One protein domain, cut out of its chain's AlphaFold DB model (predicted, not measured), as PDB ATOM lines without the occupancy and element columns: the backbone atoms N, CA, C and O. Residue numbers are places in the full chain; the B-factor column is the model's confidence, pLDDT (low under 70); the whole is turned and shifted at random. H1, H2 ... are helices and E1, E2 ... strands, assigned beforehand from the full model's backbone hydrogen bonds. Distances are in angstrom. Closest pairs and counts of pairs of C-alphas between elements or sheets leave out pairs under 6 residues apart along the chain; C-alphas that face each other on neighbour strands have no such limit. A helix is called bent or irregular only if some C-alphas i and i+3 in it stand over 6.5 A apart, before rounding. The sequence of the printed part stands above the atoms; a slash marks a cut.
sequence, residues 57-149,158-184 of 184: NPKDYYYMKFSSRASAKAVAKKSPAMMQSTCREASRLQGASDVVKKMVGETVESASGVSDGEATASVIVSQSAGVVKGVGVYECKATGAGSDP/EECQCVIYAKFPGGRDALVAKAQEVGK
ATOM      1  N   ASN A  57     -25.946 -32.781 -17.444       89.06
ATOM      2  CA  ASN A  57     -25.301 -31.464 -17.533       89.06
ATOM      3  C   ASN A  57     -26.357 -30.353 -17.712       89.06
ATOM      4  O   ASN A  57     -27.473 -30.668 -18.135       89.06
ATOM      5  N   PRO A  58     -26.024 -29.071 -17.453       89.94
ATOM      6  CA  PRO A  58     -24.748 -28.559 -16.921       89.94
ATOM      7  C   PRO A  58     -24.567 -28.860 -15.427       89.94
ATOM      8  O   PRO A  58     -25.557 -28.951 -14.706       89.94
ATOM      9  N   LYS A  59     -23.319 -29.003 -14.957       91.44
ATOM     10  CA  LYS A  59     -22.974 -29.337 -13.558       91.44
ATOM     11  C   LYS A  59     -23.047 -28.132 -12.612       91.44
ATOM     12  O   LYS A  59     -22.080 -27.802 -11.933       91.44
ATOM     13  N   ASP A  60     -24.207 -27.488 -12.578       93.06
ATOM     14  CA  ASP A  60     -24.435 -26.242 -11.836       93.06
ATOM     15  C   ASP A  60     -24.960 -26.453 -10.408       93.06
ATOM     16  O   ASP A  60     -25.105 -25.490  -9.652       93.06
ATOM     17  N   TYR A  61     -25.306 -27.685 -10.038       92.75
ATOM     18  CA  TYR A  61     -25.929 -27.994  -8.754       92.75
ATOM     19  C   TYR A  61     -24.985 -28.826  -7.903       92.75
ATOM     20  O   TYR A  61     -24.379 -29.769  -8.393       92.75
ATOM     21  N   TYR A  62     -24.880 -28.515  -6.622       91.06
ATOM     22  CA  TYR A  62     -24.131 -29.310  -5.663       91.06
ATOM     23  C   TYR A  62     -25.105 -30.076  -4.770       91.06
ATOM     24  O   TYR A  62     -26.033 -29.474  -4.235       91.06
ATOM     25  N   TYR A  63     -24.896 -31.385  -4.621       91.19
ATOM     26  CA  TYR A  63     -25.740 -32.297  -3.850       91.19
ATOM     27  C   TYR A  63     -25.004 -32.800  -2.608       91.19
ATOM     28  O   TYR A  63     -23.848 -33.207  -2.699       91.19
ATOM     29  N   MET A  64     -25.691 -32.858  -1.467       87.56
ATOM     30  CA  MET A  64     -25.188 -33.493  -0.248       87.56
ATOM     31  C   MET A  64     -26.286 -34.248   0.493       87.56
ATOM     32  O   MET A  64     -27.470 -33.929   0.366       87.56
ATOM     33  N   LYS A  65     -25.899 -35.206   1.330       88.81
ATOM     34  CA  LYS A  65     -26.797 -35.845   2.288       88.81
ATOM     35  C   LYS A  65     -26.863 -35.030   3.566       88.81
ATOM     36  O   LYS A  65     -25.850 -34.574   4.085       88.81
ATOM     37  N   PHE A  66     -28.063 -34.911   4.108       88.62
ATOM     38  CA  PHE A  66     -28.322 -34.256   5.374       88.62
ATOM     39  C   PHE A  66     -29.282 -35.106   6.200       88.62
ATOM     40  O   PHE A  66     -30.376 -35.442   5.740       88.62
ATOM     41  N   SER A  67     -28.864 -35.472   7.407       90.75
ATOM     42  CA  SER A  67     -29.709 -36.202   8.350       90.75
ATOM     43  C   SER A  67     -30.399 -35.221   9.289       90.75
ATOM     44  O   SER A  67     -29.766 -34.304   9.805       90.75
ATOM     45  N   SER A  68     -31.688 -35.422   9.534       92.69
ATOM     46  CA  SER A  68     -32.451 -34.611  10.480       92.69
ATOM     47  C   SER A  68     -33.456 -35.458  11.253       92.69
ATOM     48  O   SER A  68     -33.562 -36.673  11.065       92.69
ATOM     49  N   ARG A  69     -34.186 -34.799  12.152       95.06
ATOM     50  CA  ARG A  69     -35.170 -35.417  13.036       95.06
ATOM     51  C   ARG A  69     -36.523 -34.734  12.897       95.06
ATOM     52  O   ARG A  69     -36.607 -33.510  12.793       95.06
ATOM     53  N   ALA A  70     -37.592 -35.522  12.956       95.06
ATOM     54  CA  ALA A  70     -38.945 -35.008  13.091       95.06
ATOM     55  C   ALA A  70     -39.108 -34.155  14.357       95.06
ATOM     56  O   ALA A  70     -38.426 -34.337  15.368       95.06
ATOM     57  N   SER A  71     -40.081 -33.242  14.329       95.88
ATOM     58  CA  SER A  71     -40.383 -32.411  15.497       95.88
ATOM     59  C   SER A  71     -40.840 -33.259  16.689       95.88
ATOM     60  O   SER A  71     -41.640 -34.185  16.535       95.88
ATOM     61  N   ALA A  72     -40.434 -32.881  17.905       95.94
ATOM     62  CA  ALA A  72     -40.840 -33.578  19.131       95.94
ATOM     63  C   ALA A  72     -42.371 -33.703  19.264       95.94
ATOM     64  O   ALA A  72     -42.885 -34.717  19.726       95.94
ATOM     65  N   LYS A  73     -43.117 -32.697  18.788       95.62
ATOM     66  CA  LYS A  73     -44.585 -32.713  18.742       95.62
ATOM     67  C   LYS A  73     -45.132 -33.803  17.815       95.62
ATOM     68  O   LYS A  73     -46.123 -34.439  18.164       95.62
ATOM     69  N   ALA A  74     -44.531 -33.998  16.642       94.00
ATOM     70  CA  ALA A  74     -44.946 -35.037  15.702       94.00
ATOM     71  C   ALA A  74     -44.674 -36.440  16.261       94.00
ATOM     72  O   ALA A  74     -45.557 -37.298  16.196       94.00
ATOM     73  N   VAL A  75     -43.504 -36.621  16.885       94.00
ATOM     74  CA  VAL A  75     -43.104 -37.867  17.558       94.00
ATOM     75  C   VAL A  75     -44.045 -38.187  18.721       94.00
ATOM     76  O   VAL A  75     -44.625 -39.268  18.772       94.00
ATOM     77  N   ALA A  76     -44.304 -37.219  19.606       95.44
ATOM     78  CA  ALA A  76     -45.207 -37.400  20.744       95.44
ATOM     79  C   ALA A  76     -46.636 -37.774  20.318       95.44
ATOM     80  O   ALA A  76     -47.311 -38.550  20.991       95.44
ATOM     81  N   LYS A  77     -47.098 -37.248  19.176       95.06
ATOM     82  CA  LYS A  77     -48.412 -37.567  18.601       95.06
ATOM     83  C   LYS A  77     -48.443 -38.870  17.799       95.06
ATOM     84  O   LYS A  77     -49.510 -39.208  17.295       95.06
ATOM     85  N   LYS A  78     -47.309 -39.568  17.646       91.94
ATOM     86  CA  LYS A  78     -47.162 -40.794  16.844       91.94
ATOM     87  C   LYS A  78     -47.810 -40.679  15.461       91.94
ATOM     88  O   LYS A  78     -48.477 -41.598  15.004       91.94
ATOM     89  N   SER A  79     -47.666 -39.522  14.813       93.00
ATOM     90  CA  SER A  79     -48.283 -39.259  13.512       93.00
ATOM     91  C   SER A  79     -47.253 -39.411  12.393       93.00
ATOM     92  O   SER A  79     -46.395 -38.533  12.263       93.00
ATOM     93  N   PRO A  80     -47.339 -40.464  11.558       89.19
ATOM     94  CA  PRO A  80     -46.376 -40.706  10.482       89.19
ATOM     95  C   PRO A  80     -46.274 -39.535   9.506       89.19
ATOM     96  O   PRO A  80     -45.180 -39.043   9.245       89.19
ATOM     97  N   ALA A  81     -47.418 -39.004   9.063       91.06
ATOM     98  CA  ALA A  81     -47.464 -37.875   8.137       91.06
ATOM     99  C   ALA A  81     -46.815 -36.604   8.719       91.06
ATOM    100  O   ALA A  81     -46.056 -35.919   8.033       91.06
ATOM    101  N   MET A  82     -47.063 -36.293  10.001       94.06
ATOM    102  CA  MET A  82     -46.414 -35.144  10.645       94.06
ATOM    103  C   MET A  82     -44.916 -35.378  10.851       94.06
ATOM    104  O   MET A  82     -44.133 -34.438  10.715       94.06
ATOM    105  N   MET A  83     -44.499 -36.604  11.178       96.06
ATOM    106  CA  MET A  83     -43.082 -36.929  11.339       96.06
ATOM    107  C   MET A  83     -42.338 -36.756  10.016       96.06
ATOM    108  O   MET A  83     -41.381 -35.988   9.960       96.06
ATOM    109  N   GLN A  84     -42.856 -37.336   8.933       93.38
ATOM    110  CA  GLN A  84     -42.297 -37.192   7.592       93.38
ATOM    111  C   GLN A  84     -42.196 -35.723   7.174       93.38
ATOM    112  O   GLN A  84     -41.120 -35.256   6.802       93.38
ATOM    113  N   SER A  85     -43.295 -34.970   7.267       94.00
ATOM    114  CA  SER A  85     -43.317 -33.560   6.870       94.00
ATOM    115  C   SER A  85     -42.320 -32.723   7.678       94.00
ATOM    116  O   SER A  85     -41.520 -31.990   7.096       94.00
ATOM    117  N   THR A  86     -42.312 -32.866   9.007       95.94
ATOM    118  CA  THR A  86     -41.428 -32.058   9.859       95.94
ATOM    119  C   THR A  86     -39.964 -32.464   9.761       95.94
ATOM    120  O   THR A  86     -39.111 -31.588   9.845       95.94
ATOM    121  N   CYS A  87     -39.658 -33.741   9.519       94.56
ATOM    122  CA  CYS A  87     -38.283 -34.173   9.286       94.56
ATOM    123  C   CYS A  87     -37.733 -33.614   7.966       94.56
ATOM    124  O   CYS A  87     -36.641 -33.053   7.935       94.56
ATOM    125  N   ARG A  88     -38.518 -33.684   6.880       92.12
ATOM    126  CA  ARG A  88     -38.132 -33.126   5.570       92.12
ATOM    127  C   ARG A  88     -37.914 -31.619   5.634       92.12
ATOM    128  O   ARG A  88     -36.950 -31.112   5.067       92.12
ATOM    129  N   GLU A  89     -38.797 -30.914   6.333       91.38
ATOM    130  CA  GLU A  89     -38.672 -29.469   6.502       91.38
ATOM    131  C   GLU A  89     -37.461 -29.099   7.363       91.38
ATOM    132  O   GLU A  89     -36.723 -28.180   7.014       91.38
ATOM    133  N   ALA A  90     -37.193 -29.848   8.436       91.38
ATOM    134  CA  ALA A  90     -35.988 -29.661   9.239       91.38
ATOM    135  C   ALA A  90     -34.715 -29.867   8.401       91.38
ATOM    136  O   ALA A  90     -33.827 -29.014   8.432       91.38
ATOM    137  N   SER A  91     -34.664 -30.919   7.577       89.38
ATOM    138  CA  SER A  91     -33.563 -31.149   6.637       89.38
ATOM    139  C   SER A  91     -33.397 -30.013   5.630       89.38
ATOM    140  O   SER A  91     -32.273 -29.610   5.351       89.38
ATOM    141  N   ARG A  92     -34.496 -29.462   5.099       88.44
ATOM    142  CA  ARG A  92     -34.448 -28.322   4.174       88.44
ATOM    143  C   ARG A  92     -33.873 -27.080   4.847       88.44
ATOM    144  O   ARG A  92     -32.998 -26.439   4.280       88.44
ATOM    145  N   LEU A  93     -34.369 -26.731   6.032       88.25
ATOM    146  CA  LEU A  93     -33.980 -25.509   6.739       88.25
ATOM    147  C   LEU A  93     -32.539 -25.572   7.250       88.25
ATOM    148  O   LEU A  93     -31.789 -24.613   7.085       88.25
ATOM    149  N   GLN A  94     -32.148 -26.694   7.852       87.88
ATOM    150  CA  GLN A  94     -30.807 -26.871   8.412       87.88
ATOM    151  C   GLN A  94     -29.785 -27.148   7.304       87.88
ATOM    152  O   GLN A  94     -28.763 -26.470   7.212       87.88
ATOM    153  N   GLY A  95     -30.116 -28.060   6.388       85.75
ATOM    154  CA  GLY A  95     -29.250 -28.428   5.275       85.75
ATOM    155  C   GLY A  95     -28.999 -27.291   4.288       85.75
ATOM    156  O   GLY A  95     -27.987 -27.318   3.596       85.75
ATOM    157  N   ALA A  96     -29.854 -26.262   4.244       84.19
ATOM    158  CA  ALA A  96     -29.670 -25.110   3.364       84.19
ATOM    159  C   ALA A  96     -28.366 -24.345   3.598       84.19
ATOM    160  O   ALA A  96     -27.719 -23.920   2.642       84.19
ATOM    161  N   SER A  97     -27.981 -24.148   4.859       80.44
ATOM    162  CA  SER A  97     -26.728 -23.454   5.171       80.44
ATOM    163  C   SER A  97     -25.529 -24.373   4.961       80.44
ATOM    164  O   SER A  97     -24.495 -23.946   4.449       80.44
ATOM    165  N   ASP A  98     -25.680 -25.646   5.314       84.81
ATOM    166  CA  ASP A  98     -24.583 -26.608   5.301       84.81
ATOM    167  C   ASP A  98     -24.213 -27.048   3.883       84.81
ATOM    168  O   ASP A  98     -23.027 -27.192   3.590       84.81
ATOM    169  N   VAL A  99     -25.182 -27.136   2.964       84.88
ATOM    170  CA  VAL A  99     -24.902 -27.415   1.545       84.88
ATOM    171  C   VAL A  99     -24.067 -26.317   0.908       84.88
ATOM    172  O   VAL A  99     -23.161 -26.612   0.135       84.88
ATOM    173  N   VAL A 100     -24.303 -25.056   1.274       85.88
ATOM    174  CA  VAL A 100     -23.512 -23.935   0.762       85.88
ATOM    175  C   VAL A 100     -22.107 -23.962   1.336       85.88
ATOM    176  O   VAL A 100     -21.144 -23.849   0.582       85.88
ATOM    177  N   LYS A 101     -21.978 -24.153   2.653       82.25
ATOM    178  CA  LYS A 101     -20.671 -24.251   3.313       82.25
ATOM    179  C   LYS A 101     -19.841 -25.396   2.747       82.25
ATOM    180  O   LYS A 101     -18.681 -25.175   2.427       82.25
ATOM    181  N   LYS A 102     -20.431 -26.581   2.572       83.94
ATOM    182  CA  LYS A 102     -19.742 -27.755   2.023       83.94
ATOM    183  C   LYS A 102     -19.365 -27.558   0.554       83.94
ATOM    184  O   LYS A 102     -18.215 -27.782   0.198       83.94
ATOM    185  N   MET A 103     -20.290 -27.056  -0.270       85.75
ATOM    186  CA  MET A 103     -20.033 -26.724  -1.677       85.75
ATOM    187  C   MET A 103     -18.843 -25.770  -1.829       85.75
ATOM    188  O   MET A 103     -17.971 -26.004  -2.665       85.75
ATOM    189  N   VAL A 104     -18.810 -24.697  -1.031       84.62
ATOM    190  CA  VAL A 104     -17.721 -23.714  -1.051       84.62
ATOM    191  C   VAL A 104     -16.442 -24.309  -0.472       84.62
ATOM    192  O   VAL A 104     -15.423 -24.249  -1.148       84.62
ATOM    193  N   GLY A 105     -16.496 -24.921   0.712       79.81
ATOM    194  CA  GLY A 105     -15.341 -25.506   1.394       79.81
ATOM    195  C   GLY A 105     -14.604 -26.521   0.528       79.81
ATOM    196  O   GLY A 105     -13.444 -26.305   0.203       79.81
ATOM    197  N   GLU A 106     -15.296 -27.553   0.035       79.38
ATOM    198  CA  GLU A 106     -14.668 -28.576  -0.816       79.38
ATOM    199  C   GLU A 106     -14.117 -27.991  -2.121       79.38
ATOM    200  O   GLU A 106     -13.074 -28.417  -2.622       79.38
ATOM    201  N   THR A 107     -14.808 -27.004  -2.698       81.75
ATOM    202  CA  THR A 107     -14.355 -26.393  -3.950       81.75
ATOM    203  C   THR A 107     -13.108 -25.543  -3.725       81.75
ATOM    204  O   THR A 107     -12.165 -25.670  -4.503       81.75
ATOM    205  N   VAL A 108     -13.080 -24.738  -2.661       79.38
ATOM    206  CA  VAL A 108     -11.947 -23.879  -2.288       79.38
ATOM    207  C   VAL A 108     -10.740 -24.714  -1.860       79.38
ATOM    208  O   VAL A 108      -9.646 -24.466  -2.352       79.38
ATOM    209  N   GLU A 109     -10.928 -25.741  -1.031       72.38
ATOM    210  CA  GLU A 109      -9.861 -26.674  -0.636       72.38
ATOM    211  C   GLU A 109      -9.255 -27.400  -1.844       72.38
ATOM    212  O   GLU A 109      -8.053 -27.653  -1.892       72.38
ATOM    213  N   SER A 110     -10.078 -27.718  -2.850       71.44
ATOM    214  CA  SER A 110      -9.608 -28.353  -4.085       71.44
ATOM    215  C   SER A 110      -8.989 -27.381  -5.100       71.44
ATOM    216  O   SER A 110      -8.423 -27.832  -6.100       71.44
ATOM    217  N   ALA A 111      -9.125 -26.068  -4.895       73.94
ATOM    218  CA  ALA A 111      -8.661 -25.054  -5.829       73.94
ATOM    219  C   ALA A 111      -7.186 -24.718  -5.581       73.94
ATOM    220  O   ALA A 111      -6.795 -24.252  -4.512       73.94
ATOM    221  N   SER A 112      -6.348 -24.894  -6.601       61.50
ATOM    222  CA  SER A 112      -4.975 -24.399  -6.559       61.50
ATOM    223  C   SER A 112      -4.949 -22.866  -6.630       61.50
ATOM    224  O   SER A 112      -5.691 -22.247  -7.399       61.50
ATOM    225  N   GLY A 113      -4.077 -22.246  -5.829       64.62
ATOM    226  CA  GLY A 113      -3.866 -20.793  -5.826       64.62
ATOM    227  C   GLY A 113      -4.695 -19.998  -4.812       64.62
ATOM    228  O   GLY A 113      -4.628 -18.774  -4.840       64.62
ATOM    229  N   VAL A 114      -5.434 -20.656  -3.912       66.25
ATOM    230  CA  VAL A 114      -6.046 -19.998  -2.748       66.25
ATOM    231  C   VAL A 114      -5.065 -20.057  -1.577       66.25
ATOM    232  O   VAL A 114      -4.680 -21.141  -1.145       66.25
ATOM    233  N   SER A 115      -4.622 -18.892  -1.101       63.66
ATOM    234  CA  SER A 115      -3.605 -18.769  -0.044       63.66
ATOM    235  C   SER A 115      -4.147 -19.093   1.355       63.66
ATOM    236  O   SER A 115      -3.458 -19.737   2.144       63.66
ATOM    237  N   ASP A 116      -5.394 -18.703   1.627       75.69
ATOM    238  CA  ASP A 116      -6.131 -18.984   2.862       75.69
ATOM    239  C   ASP A 116      -7.535 -19.510   2.519       75.69
ATOM    240  O   ASP A 116      -8.451 -18.747   2.193       75.69
ATOM    241  N   GLY A 117      -7.690 -20.837   2.534       71.25
ATOM    242  CA  GLY A 117      -8.925 -21.510   2.127       71.25
ATOM    243  C   GLY A 117     -10.117 -21.229   3.044       71.25
ATOM    244  O   GLY A 117     -11.238 -21.075   2.559       71.25
ATOM    245  N   GLU A 118      -9.894 -21.094   4.352       71.69
ATOM    246  CA  GLU A 118     -10.970 -20.889   5.328       71.69
ATOM    247  C   GLU A 118     -11.501 -19.451   5.277       71.69
ATOM    248  O   GLU A 118     -12.716 -19.233   5.177       71.69
ATOM    249  N   ALA A 119     -10.606 -18.458   5.250       71.75
ATOM    250  CA  ALA A 119     -11.002 -17.058   5.116       71.75
ATOM    251  C   ALA A 119     -11.680 -16.798   3.763       71.75
ATOM    252  O   ALA A 119     -12.731 -16.154   3.705       71.75
ATOM    253  N   THR A 120     -11.142 -17.370   2.681       74.88
ATOM    254  CA  THR A 120     -11.734 -17.269   1.339       74.88
ATOM    255  C   THR A 120     -13.121 -17.906   1.296       74.88
ATOM    256  O   THR A 120     -14.063 -17.294   0.790       74.88
ATOM    257  N   ALA A 121     -13.296 -19.094   1.881       71.88
ATOM    258  CA  ALA A 121     -14.600 -19.743   1.965       71.88
ATOM    259  C   ALA A 121     -15.613 -18.890   2.745       71.88
ATOM    260  O   ALA A 121     -16.743 -18.719   2.291       71.88
ATOM    261  N   SER A 122     -15.210 -18.292   3.870       73.12
ATOM    262  CA  SER A 122     -16.058 -17.393   4.667       73.12
ATOM    263  C   SER A 122     -16.503 -16.151   3.878       73.12
ATOM    264  O   SER A 122     -17.693 -15.803   3.849       73.12
ATOM    265  N   VAL A 123     -15.579 -15.516   3.149       75.81
ATOM    266  CA  VAL A 123     -15.885 -14.363   2.287       75.81
ATOM    267  C   VAL A 123     -16.816 -14.769   1.148       75.81
ATOM    268  O   VAL A 123     -17.813 -14.093   0.899       75.81
ATOM    269  N   ILE A 124     -16.574 -15.905   0.494       73.62
ATOM    270  CA  ILE A 124     -17.468 -16.390  -0.557       73.62
ATOM    271  C   ILE A 124     -18.844 -16.686   0.020       73.62
ATOM    272  O   ILE A 124     -19.816 -16.211  -0.551       73.62
ATOM    273  N   VAL A 125     -18.976 -17.408   1.134       73.56
ATOM    274  CA  VAL A 125     -20.285 -17.714   1.737       73.56
ATOM    275  C   VAL A 125     -21.053 -16.428   2.060       73.56
ATOM    276  O   VAL A 125     -22.224 -16.318   1.697       73.56
ATOM    277  N   SER A 126     -20.391 -15.425   2.649       71.88
ATOM    278  CA  SER A 126     -21.021 -14.133   2.968       71.88
ATOM    279  C   SER A 126     -21.432 -13.336   1.722       71.88
ATOM    280  O   SER A 126     -22.538 -12.801   1.676       71.88
ATOM    281  N   GLN A 127     -20.613 -13.327   0.667       71.62
ATOM    282  CA  GLN A 127     -20.937 -12.697  -0.622       71.62
ATOM    283  C   GLN A 127     -21.914 -13.513  -1.478       71.62
ATOM    284  O   GLN A 127     -22.483 -13.008  -2.446       71.62
ATOM    285  N   SER A 128     -22.073 -14.800  -1.183       64.81
ATOM    286  CA  SER A 128     -22.950 -15.706  -1.926       64.81
ATOM    287  C   SER A 128     -24.379 -15.693  -1.404       64.81
ATOM    288  O   SER A 128     -25.242 -16.328  -2.017       64.81
ATOM    289  N   ALA A 129     -24.648 -14.931  -0.337       61.22
ATOM    290  CA  ALA A 129     -25.987 -14.555   0.091       61.22
ATOM    291  C   ALA A 129     -26.698 -13.801  -1.055       61.22
ATOM    292  O   ALA A 129     -26.553 -12.595  -1.223       61.22
ATOM    293  N   GLY A 130     -27.417 -14.546  -1.901       59.53
ATOM    294  CA  GLY A 130     -28.103 -14.053  -3.106       59.53
ATOM    295  C   GLY A 130     -27.609 -14.657  -4.431       59.53
ATOM    296  O   GLY A 130     -28.346 -14.641  -5.420       59.53
ATOM    297  N   VAL A 131     -26.404 -15.238  -4.456       60.06
ATOM    298  CA  VAL A 131     -25.843 -15.934  -5.633       60.06
ATOM    299  C   VAL A 131     -26.228 -17.409  -5.632       60.06
ATOM    300  O   VAL A 131     -26.585 -17.946  -6.683       60.06
ATOM    301  N   VAL A 132     -26.210 -18.048  -4.457       63.41
ATOM    302  CA  VAL A 132     -26.737 -19.407  -4.319       63.41
ATOM    303  C   VAL A 132     -28.249 -19.350  -4.462       63.41
ATOM    304  O   VAL A 132     -28.945 -18.701  -3.681       63.41
ATOM    305  N   LYS A 133     -28.758 -20.041  -5.478       69.25
ATOM    306  CA  LYS A 133     -30.190 -20.115  -5.771       69.25
ATOM    307  C   LYS A 133     -30.677 -21.548  -5.649       69.25
ATOM    308  O   LYS A 133     -29.901 -22.492  -5.749       69.25
ATOM    309  N   GLY A 134     -31.987 -21.696  -5.466       72.19
ATOM    310  CA  GLY A 134     -32.647 -22.994  -5.577       72.19
ATOM    311  C   GLY A 134     -32.130 -24.017  -4.576       72.19
ATOM    312  O   GLY A 134     -31.842 -25.137  -4.969       72.19
ATOM    313  N   VAL A 135     -31.982 -23.634  -3.305       82.50
ATOM    314  CA  VAL A 135     -31.766 -24.633  -2.261       82.50
ATOM    315  C   VAL A 135     -33.036 -25.461  -2.117       82.50
ATOM    316  O   VAL A 135     -34.119 -24.911  -1.901       82.50
ATOM    317  N   GLY A 136     -32.911 -26.776  -2.229       87.56
ATOM    318  CA  GLY A 136     -34.058 -27.664  -2.195       87.56
ATOM    319  C   GLY A 136     -33.717 -29.065  -1.728       87.56
ATOM    320  O   GLY A 136     -32.560 -29.432  -1.548       87.56
ATOM    321  N   VAL A 137     -34.771 -29.843  -1.528       88.31
ATOM    322  CA  VAL A 137     -34.701 -31.270  -1.221       88.31
ATOM    323  C   VAL A 137     -34.954 -32.023  -2.520       88.31
ATOM    324  O   VAL A 137     -35.983 -31.799  -3.157       88.31
ATOM    325  N   TYR A 138     -34.031 -32.893  -2.917       87.12
ATOM    326  CA  TYR A 138     -34.197 -33.768  -4.075       87.12
ATOM    327  C   TYR A 138     -34.977 -35.034  -3.696       87.12
ATOM    328  O   TYR A 138     -36.034 -35.311  -4.258       87.12
ATOM    329  N   GLU A 139     -34.509 -35.754  -2.676       86.94
ATOM    330  CA  GLU A 139     -35.166 -36.955  -2.149       86.94
ATOM    331  C   GLU A 139     -34.957 -37.078  -0.635       86.94
ATOM    332  O   GLU A 139     -34.057 -36.444  -0.081       86.94
ATOM    333  N   CYS A 140     -35.780 -37.883   0.042       87.31
ATOM    334  CA  CYS A 140     -35.638 -38.174   1.469       87.31
ATOM    335  C   CYS A 140     -36.103 -39.590   1.791       87.31
ATOM    336  O   CYS A 140     -37.151 -40.020   1.323       87.31
ATOM    337  N   LYS A 141     -35.414 -40.253   2.711       88.06
ATOM    338  CA  LYS A 141     -35.817 -41.558   3.240       88.06
ATOM    339  C   LYS A 141     -35.908 -41.543   4.758       88.06
ATOM    340  O   LYS A 141     -35.163 -40.809   5.414       88.06
ATOM    341  N   ALA A 142     -36.800 -42.367   5.296       91.62
ATOM    342  CA  ALA A 142     -36.857 -42.657   6.719       91.62
ATOM    343  C   ALA A 142     -35.593 -43.412   7.158       91.62
ATOM    344  O   ALA A 142     -35.106 -44.302   6.459       91.62
ATOM    345  N   THR A 143     -35.046 -43.037   8.310       90.69
ATOM    346  CA  THR A 143     -33.873 -43.690   8.915       90.69
ATOM    347  C   THR A 143     -34.070 -43.993  10.394       90.69
ATOM    348  O   THR A 143     -33.150 -44.501  11.028       90.69
ATOM    349  N   GLY A 144     -35.249 -43.698  10.950       89.62
ATOM    350  CA  GLY A 144     -35.554 -43.986  12.345       89.62
ATOM    351  C   GLY A 144     -35.531 -45.486  12.632       89.62
ATOM    352  O   GLY A 144     -35.654 -46.318  11.728       89.62
ATOM    353  N   ALA A 145     -35.401 -45.838  13.911       89.31
ATOM    354  CA  ALA A 145     -35.322 -47.228  14.347       89.31
ATOM    355  C   ALA A 145     -36.485 -48.074  13.799       89.31
ATOM    356  O   ALA A 145     -37.648 -47.672  13.875       89.31
ATOM    357  N   GLY A 146     -36.156 -49.248  13.257       86.50
ATOM    358  CA  GLY A 146     -37.125 -50.157  12.639       86.50
ATOM    359  C   GLY A 146     -37.444 -49.865  11.169       86.50
ATOM    360  O   GLY A 146     -38.123 -50.685  10.556       86.50
ATOM    361  N   SER A 147     -36.929 -48.767  10.599       86.56
ATOM    362  CA  SER A 147     -37.026 -48.518   9.155       86.56
ATOM    363  C   SER A 147     -36.284 -49.593   8.371       86.56
ATOM    364  O   SER A 147     -35.175 -49.991   8.731       86.56
ATOM    365  N   ASP A 148     -36.887 -50.027   7.271       79.81
ATOM    366  CA  ASP A 148     -36.317 -50.990   6.341       79.81
ATOM    367  C   ASP A 148     -36.228 -50.324   4.968       79.81
ATOM    368  O   ASP A 148     -37.266 -50.004   4.383       79.81
ATOM    369  N   PRO A 149     -35.024 -50.118   4.415       72.06
ATOM    370  CA  PRO A 149     -34.902 -49.522   3.098       72.06
ATOM    371  C   PRO A 149     -35.590 -50.364   2.010       72.06
ATOM    372  O   PRO A 149     -35.915 -49.830   0.964       72.06
ATOM    373  N   GLU A 158     -39.232 -40.686  12.367       94.62
ATOM    374  CA  GLU A 158     -38.619 -39.999  13.508       94.62
ATOM    375  C   GLU A 158     -37.268 -39.391  13.132       94.62
ATOM    376  O   GLU A 158     -36.980 -38.261  13.519       94.62
ATOM    377  N   GLU A 159     -36.491 -40.109  12.328       93.75
ATOM    378  CA  GLU A 159     -35.263 -39.634  11.706       93.75
ATOM    379  C   GLU A 159     -35.375 -39.810  10.196       93.75
ATOM    380  O   GLU A 159     -36.045 -40.722   9.700       93.75
ATOM    381  N   CYS A 160     -34.718 -38.931   9.453       91.81
ATOM    382  CA  CYS A 160     -34.654 -39.029   8.008       91.81
ATOM    383  C   CYS A 160     -33.293 -38.589   7.494       91.81
ATOM    384  O   CYS A 160     -32.611 -37.757   8.092       91.81
ATOM    385  N   GLN A 161     -32.944 -39.106   6.323       90.19
ATOM    386  CA  GLN A 161     -31.826 -38.633   5.527       90.19
ATOM    387  C   GLN A 161     -32.368 -38.078   4.217       90.19
ATOM    388  O   GLN A 161     -33.066 -38.777   3.484       90.19
ATOM    389  N   CYS A 162     -32.038 -36.827   3.929       89.12
ATOM    390  CA  CYS A 162     -32.438 -36.124   2.723       89.12
ATOM    391  C   CYS A 162     -31.228 -35.777   1.867       89.12
ATOM    392  O   CYS A 162     -30.157 -35.479   2.385       89.12
ATOM    393  N   VAL A 163     -31.417 -35.761   0.555       89.50
ATOM    394  CA  VAL A 163     -30.466 -35.182  -0.386       89.50
ATOM    395  C   VAL A 163     -30.861 -33.732  -0.598       89.50
ATOM    396  O   VAL A 163     -31.927 -33.444  -1.144       89.50
ATOM    397  N   ILE A 164     -30.010 -32.824  -0.143       90.25
ATOM    398  CA  ILE A 164     -30.173 -31.384  -0.306       90.25
ATOM    399  C   ILE A 164     -29.302 -30.939  -1.470       90.25
ATOM    400  O   ILE A 164     -28.193 -31.443  -1.647       90.25
ATOM    401  N   TYR A 165     -29.801 -29.997  -2.257       91.81
ATOM    402  CA  TYR A 165     -29.041 -29.400  -3.341       91.81
ATOM    403  C   TYR A 165     -29.027 -27.884  -3.253       91.81
ATOM    404  O   TYR A 165     -29.932 -27.277  -2.682       91.81
ATOM    405  N   ALA A 166     -28.015 -27.282  -3.865       91.38
ATOM    406  CA  ALA A 166     -27.908 -25.847  -4.078       91.38
ATOM    407  C   ALA A 166     -27.356 -25.570  -5.475       91.38
ATOM    408  O   ALA A 166     -26.506 -26.314  -5.960       91.38
ATOM    409  N   LYS A 167     -27.823 -24.502  -6.128       92.12
ATOM    410  CA  LYS A 167     -27.303 -24.081  -7.430       92.12
ATOM    411  C   LYS A 167     -26.247 -22.998  -7.264       92.12
ATOM    412  O   LYS A 167     -26.522 -21.963  -6.651       92.12
ATOM    413  N   PHE A 168     -25.114 -23.179  -7.929       90.06
ATOM    414  CA  PHE A 168     -24.164 -22.115  -8.219       90.06
ATOM    415  C   PHE A 168     -24.108 -21.907  -9.741       90.06
ATOM    416  O   PHE A 168     -23.743 -22.832 -10.465       90.06
ATOM    417  N   PRO A 169     -24.515 -20.739 -10.273       88.56
ATOM    418  CA  PRO A 169     -24.459 -20.489 -11.712       88.56
ATOM    419  C   PRO A 169     -23.039 -20.675 -12.272       88.56
ATOM    420  O   PRO A 169     -22.103 -20.061 -11.768       88.56
ATOM    421  N   GLY A 170     -22.889 -21.511 -13.303       89.12
ATOM    422  CA  GLY A 170     -21.580 -21.865 -13.870       89.12
ATOM    423  C   GLY A 170     -20.830 -22.963 -13.103       89.12
ATOM    424  O   GLY A 170     -19.693 -23.281 -13.447       89.12
ATOM    425  N   GLY A 171     -21.458 -23.547 -12.080       90.38
ATOM    426  CA  GLY A 171     -20.987 -24.749 -11.409       90.38
ATOM    427  C   GLY A 171     -19.668 -24.583 -10.661       90.38
ATOM    428  O   GLY A 171     -19.328 -23.502 -10.170       90.38
ATOM    429  N   ARG A 172     -18.926 -25.692 -10.579       89.94
ATOM    430  CA  ARG A 172     -17.632 -25.762  -9.890       89.94
ATOM    431  C   ARG A 172     -16.632 -24.754 -10.440       89.94
ATOM    432  O   ARG A 172     -15.990 -24.065  -9.658       89.94
ATOM    433  N   ASP A 173     -16.512 -24.656 -11.760       90.50
ATOM    434  CA  ASP A 173     -15.472 -23.844 -12.397       90.50
ATOM    435  C   ASP A 173     -15.677 -22.351 -12.124       90.50
ATOM    436  O   ASP A 173     -14.728 -21.643 -11.789       90.50
ATOM    437  N   ALA A 174     -16.927 -21.876 -12.169       90.44
ATOM    438  CA  ALA A 174     -17.252 -20.499 -11.797       90.44
ATOM    439  C   ALA A 174     -16.969 -20.216 -10.313       90.44
ATOM    440  O   ALA A 174     -16.520 -19.123  -9.962       90.44
ATOM    441  N   LEU A 175     -17.203 -21.196  -9.435       88.31
ATOM    442  CA  LEU A 175     -16.889 -21.068  -8.014       88.31
ATOM    443  C   LEU A 175     -15.373 -21.053  -7.757       88.31
ATOM    444  O   LEU A 175     -14.912 -20.248  -6.951       88.31
ATOM    445  N   VAL A 176     -14.596 -21.877  -8.468       88.50
ATOM    446  CA  VAL A 176     -13.121 -21.857  -8.420       88.50
ATOM    447  C   VAL A 176     -12.583 -20.510  -8.894       88.50
ATOM    448  O   VAL A 176     -11.758 -19.918  -8.205       88.50
ATOM    449  N   ALA A 177     -13.077 -19.993 -10.023       88.75
ATOM    450  CA  ALA A 177     -12.669 -18.686 -10.532       88.75
ATOM    451  C   ALA A 177     -12.937 -17.579  -9.501       88.75
ATOM    452  O   ALA A 177     -12.037 -16.810  -9.168       88.75
ATOM    453  N   LYS A 178     -14.135 -17.569  -8.901       85.62
ATOM    454  CA  LYS A 178     -14.479 -16.628  -7.828       85.62
ATOM    455  C   LYS A 178     -13.568 -16.782  -6.605       85.62
ATOM    456  O   LYS A 178     -13.174 -15.786  -6.007       85.62
ATOM    457  N   ALA A 179     -13.207 -18.009  -6.231       84.88
ATOM    458  CA  ALA A 179     -12.290 -18.249  -5.119       84.88
ATOM    459  C   ALA A 179     -10.877 -17.729  -5.389       84.88
ATOM    460  O   ALA A 179     -10.267 -17.130  -4.509       84.88
ATOM    461  N   GLN A 180     -10.378 -17.891  -6.612       84.12
ATOM    462  CA  GLN A 180      -9.081 -17.355  -7.026       84.12
ATOM    463  C   GLN A 180      -9.073 -15.826  -7.143       84.12
ATOM    464  O   GLN A 180      -8.018 -15.216  -7.008       84.12
ATOM    465  N   GLU A 181     -10.215 -15.194  -7.419       83.06
ATOM    466  CA  GLU A 181     -10.349 -13.732  -7.389       83.06
ATOM    467  C   GLU A 181     -10.318 -13.179  -5.961       83.06
ATOM    468  O   GLU A 181      -9.708 -12.141  -5.730       83.06
ATOM    469  N   VAL A 182     -10.956 -13.872  -5.012       80.06
ATOM    470  CA  VAL A 182     -11.051 -13.447  -3.604       80.06
ATOM    471  C   VAL A 182      -9.792 -13.787  -2.797       80.06
ATOM    472  O   VAL A 182      -9.451 -13.048  -1.882       80.06
ATOM    473  N   GLY A 183      -9.122 -14.903  -3.104       68.31
ATOM    474  CA  GLY A 183      -7.951 -15.400  -2.368       68.31
ATOM    475  C   GLY A 183      -6.596 -14.817  -2.797       68.31
ATOM    476  O   GLY A 183      -5.561 -15.304  -2.324       68.31
ATOM    477  N   LYS A 184      -6.598 -13.839  -3.712       59.88
ATOM    478  CA  LYS A 184      -5.438 -13.016  -4.101       59.88
ATOM    479  C   LYS A 184      -5.329 -11.788  -3.210       59.88
ATOM    480  O   LYS A 184      -4.177 -11.442  -2.875       59.88
TER     481      LYS A 184
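What this domain is: This is residues 57 to 149 and 158 to 184 of the 184 residues of the protein "Lipoprotein LipL21" of Leptospira langatensis (UniProt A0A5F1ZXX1). A strongly twisted sheet of three strands, E1, E3 and E2, curls round one long helix, H2. H3 and H4 pack on one end of H2 and on each other, and the short H1 packs on its other end. The printed part has 120 residues, with four named helices and three named strands, in the order E1 H1 H2 H3 E2 E3 H4 along the chain, and is of mixed class, helices and strands. The sheet's order is E1 E3 E2, all antiparallel. The whole is loose, with a radius of gyration of the C-alphas of 17.0 A, and elongated, spanning 54 by 29 by 24 A.

Where its parts are: Find C-alpha 61 at (-25.929, -27.994, -8.754), where E1, residues 61 to 69, begins its 24.8 A. E3, residues 159 to 167, measures 25.9 A, and E2, residues 133 to 142, 26.6 A. H2, residues 80 to 109, runs 40.7 A from (-46.376, -40.706, 10.482). Look for H1 at residues 72 to 76, 6.0 A, H3 at 117 to 127, 15.1 A, and H4 at 171 to 182, 17.0 A, ending at (-11.051, -13.447, -3.604).

How they stand to each other: Look across E1 and E3 at N 62 and O 166, 2.8 A apart, and across E3 and E2 at N 138 and O 163, 2.8 A. H2 is on one face of this sheet, two layers, with C-alphas 69 and 87 of E1 and H2 closest at 5.0 A. H2 has a kink of 41 degrees near residue 97, yet is neither bent nor irregular, but only just: C-alphas 94 and 97 are 6.2 A apart. With residues 100 to 109 alone H2 touches H3, closest C-alphas 105 and 121, 5.8 A, a steep tilt of 57 degrees, opposite ways. With residues 104 to 108 alone it touches H4, C-alphas 108 and 179, 6.3 A. H1 touches H2, C-alphas 74 and 83, 5.1 A. In H1, H3 and H4 every O i to N i+4 pair is within hydrogen-bond range; in H2, 23 of 26.

The domain as a whole: C-alphas 77 and 184 are the two farthest apart, 54.5 A. Residues 150 to 157 are not printed, and C-alphas 149 and 158 stand 14.6 A apart across the cut. Of the links printed whole, no link is long. pLDDT is under 70 at residues 112 to 115, 128 to 133 and 183 to 184.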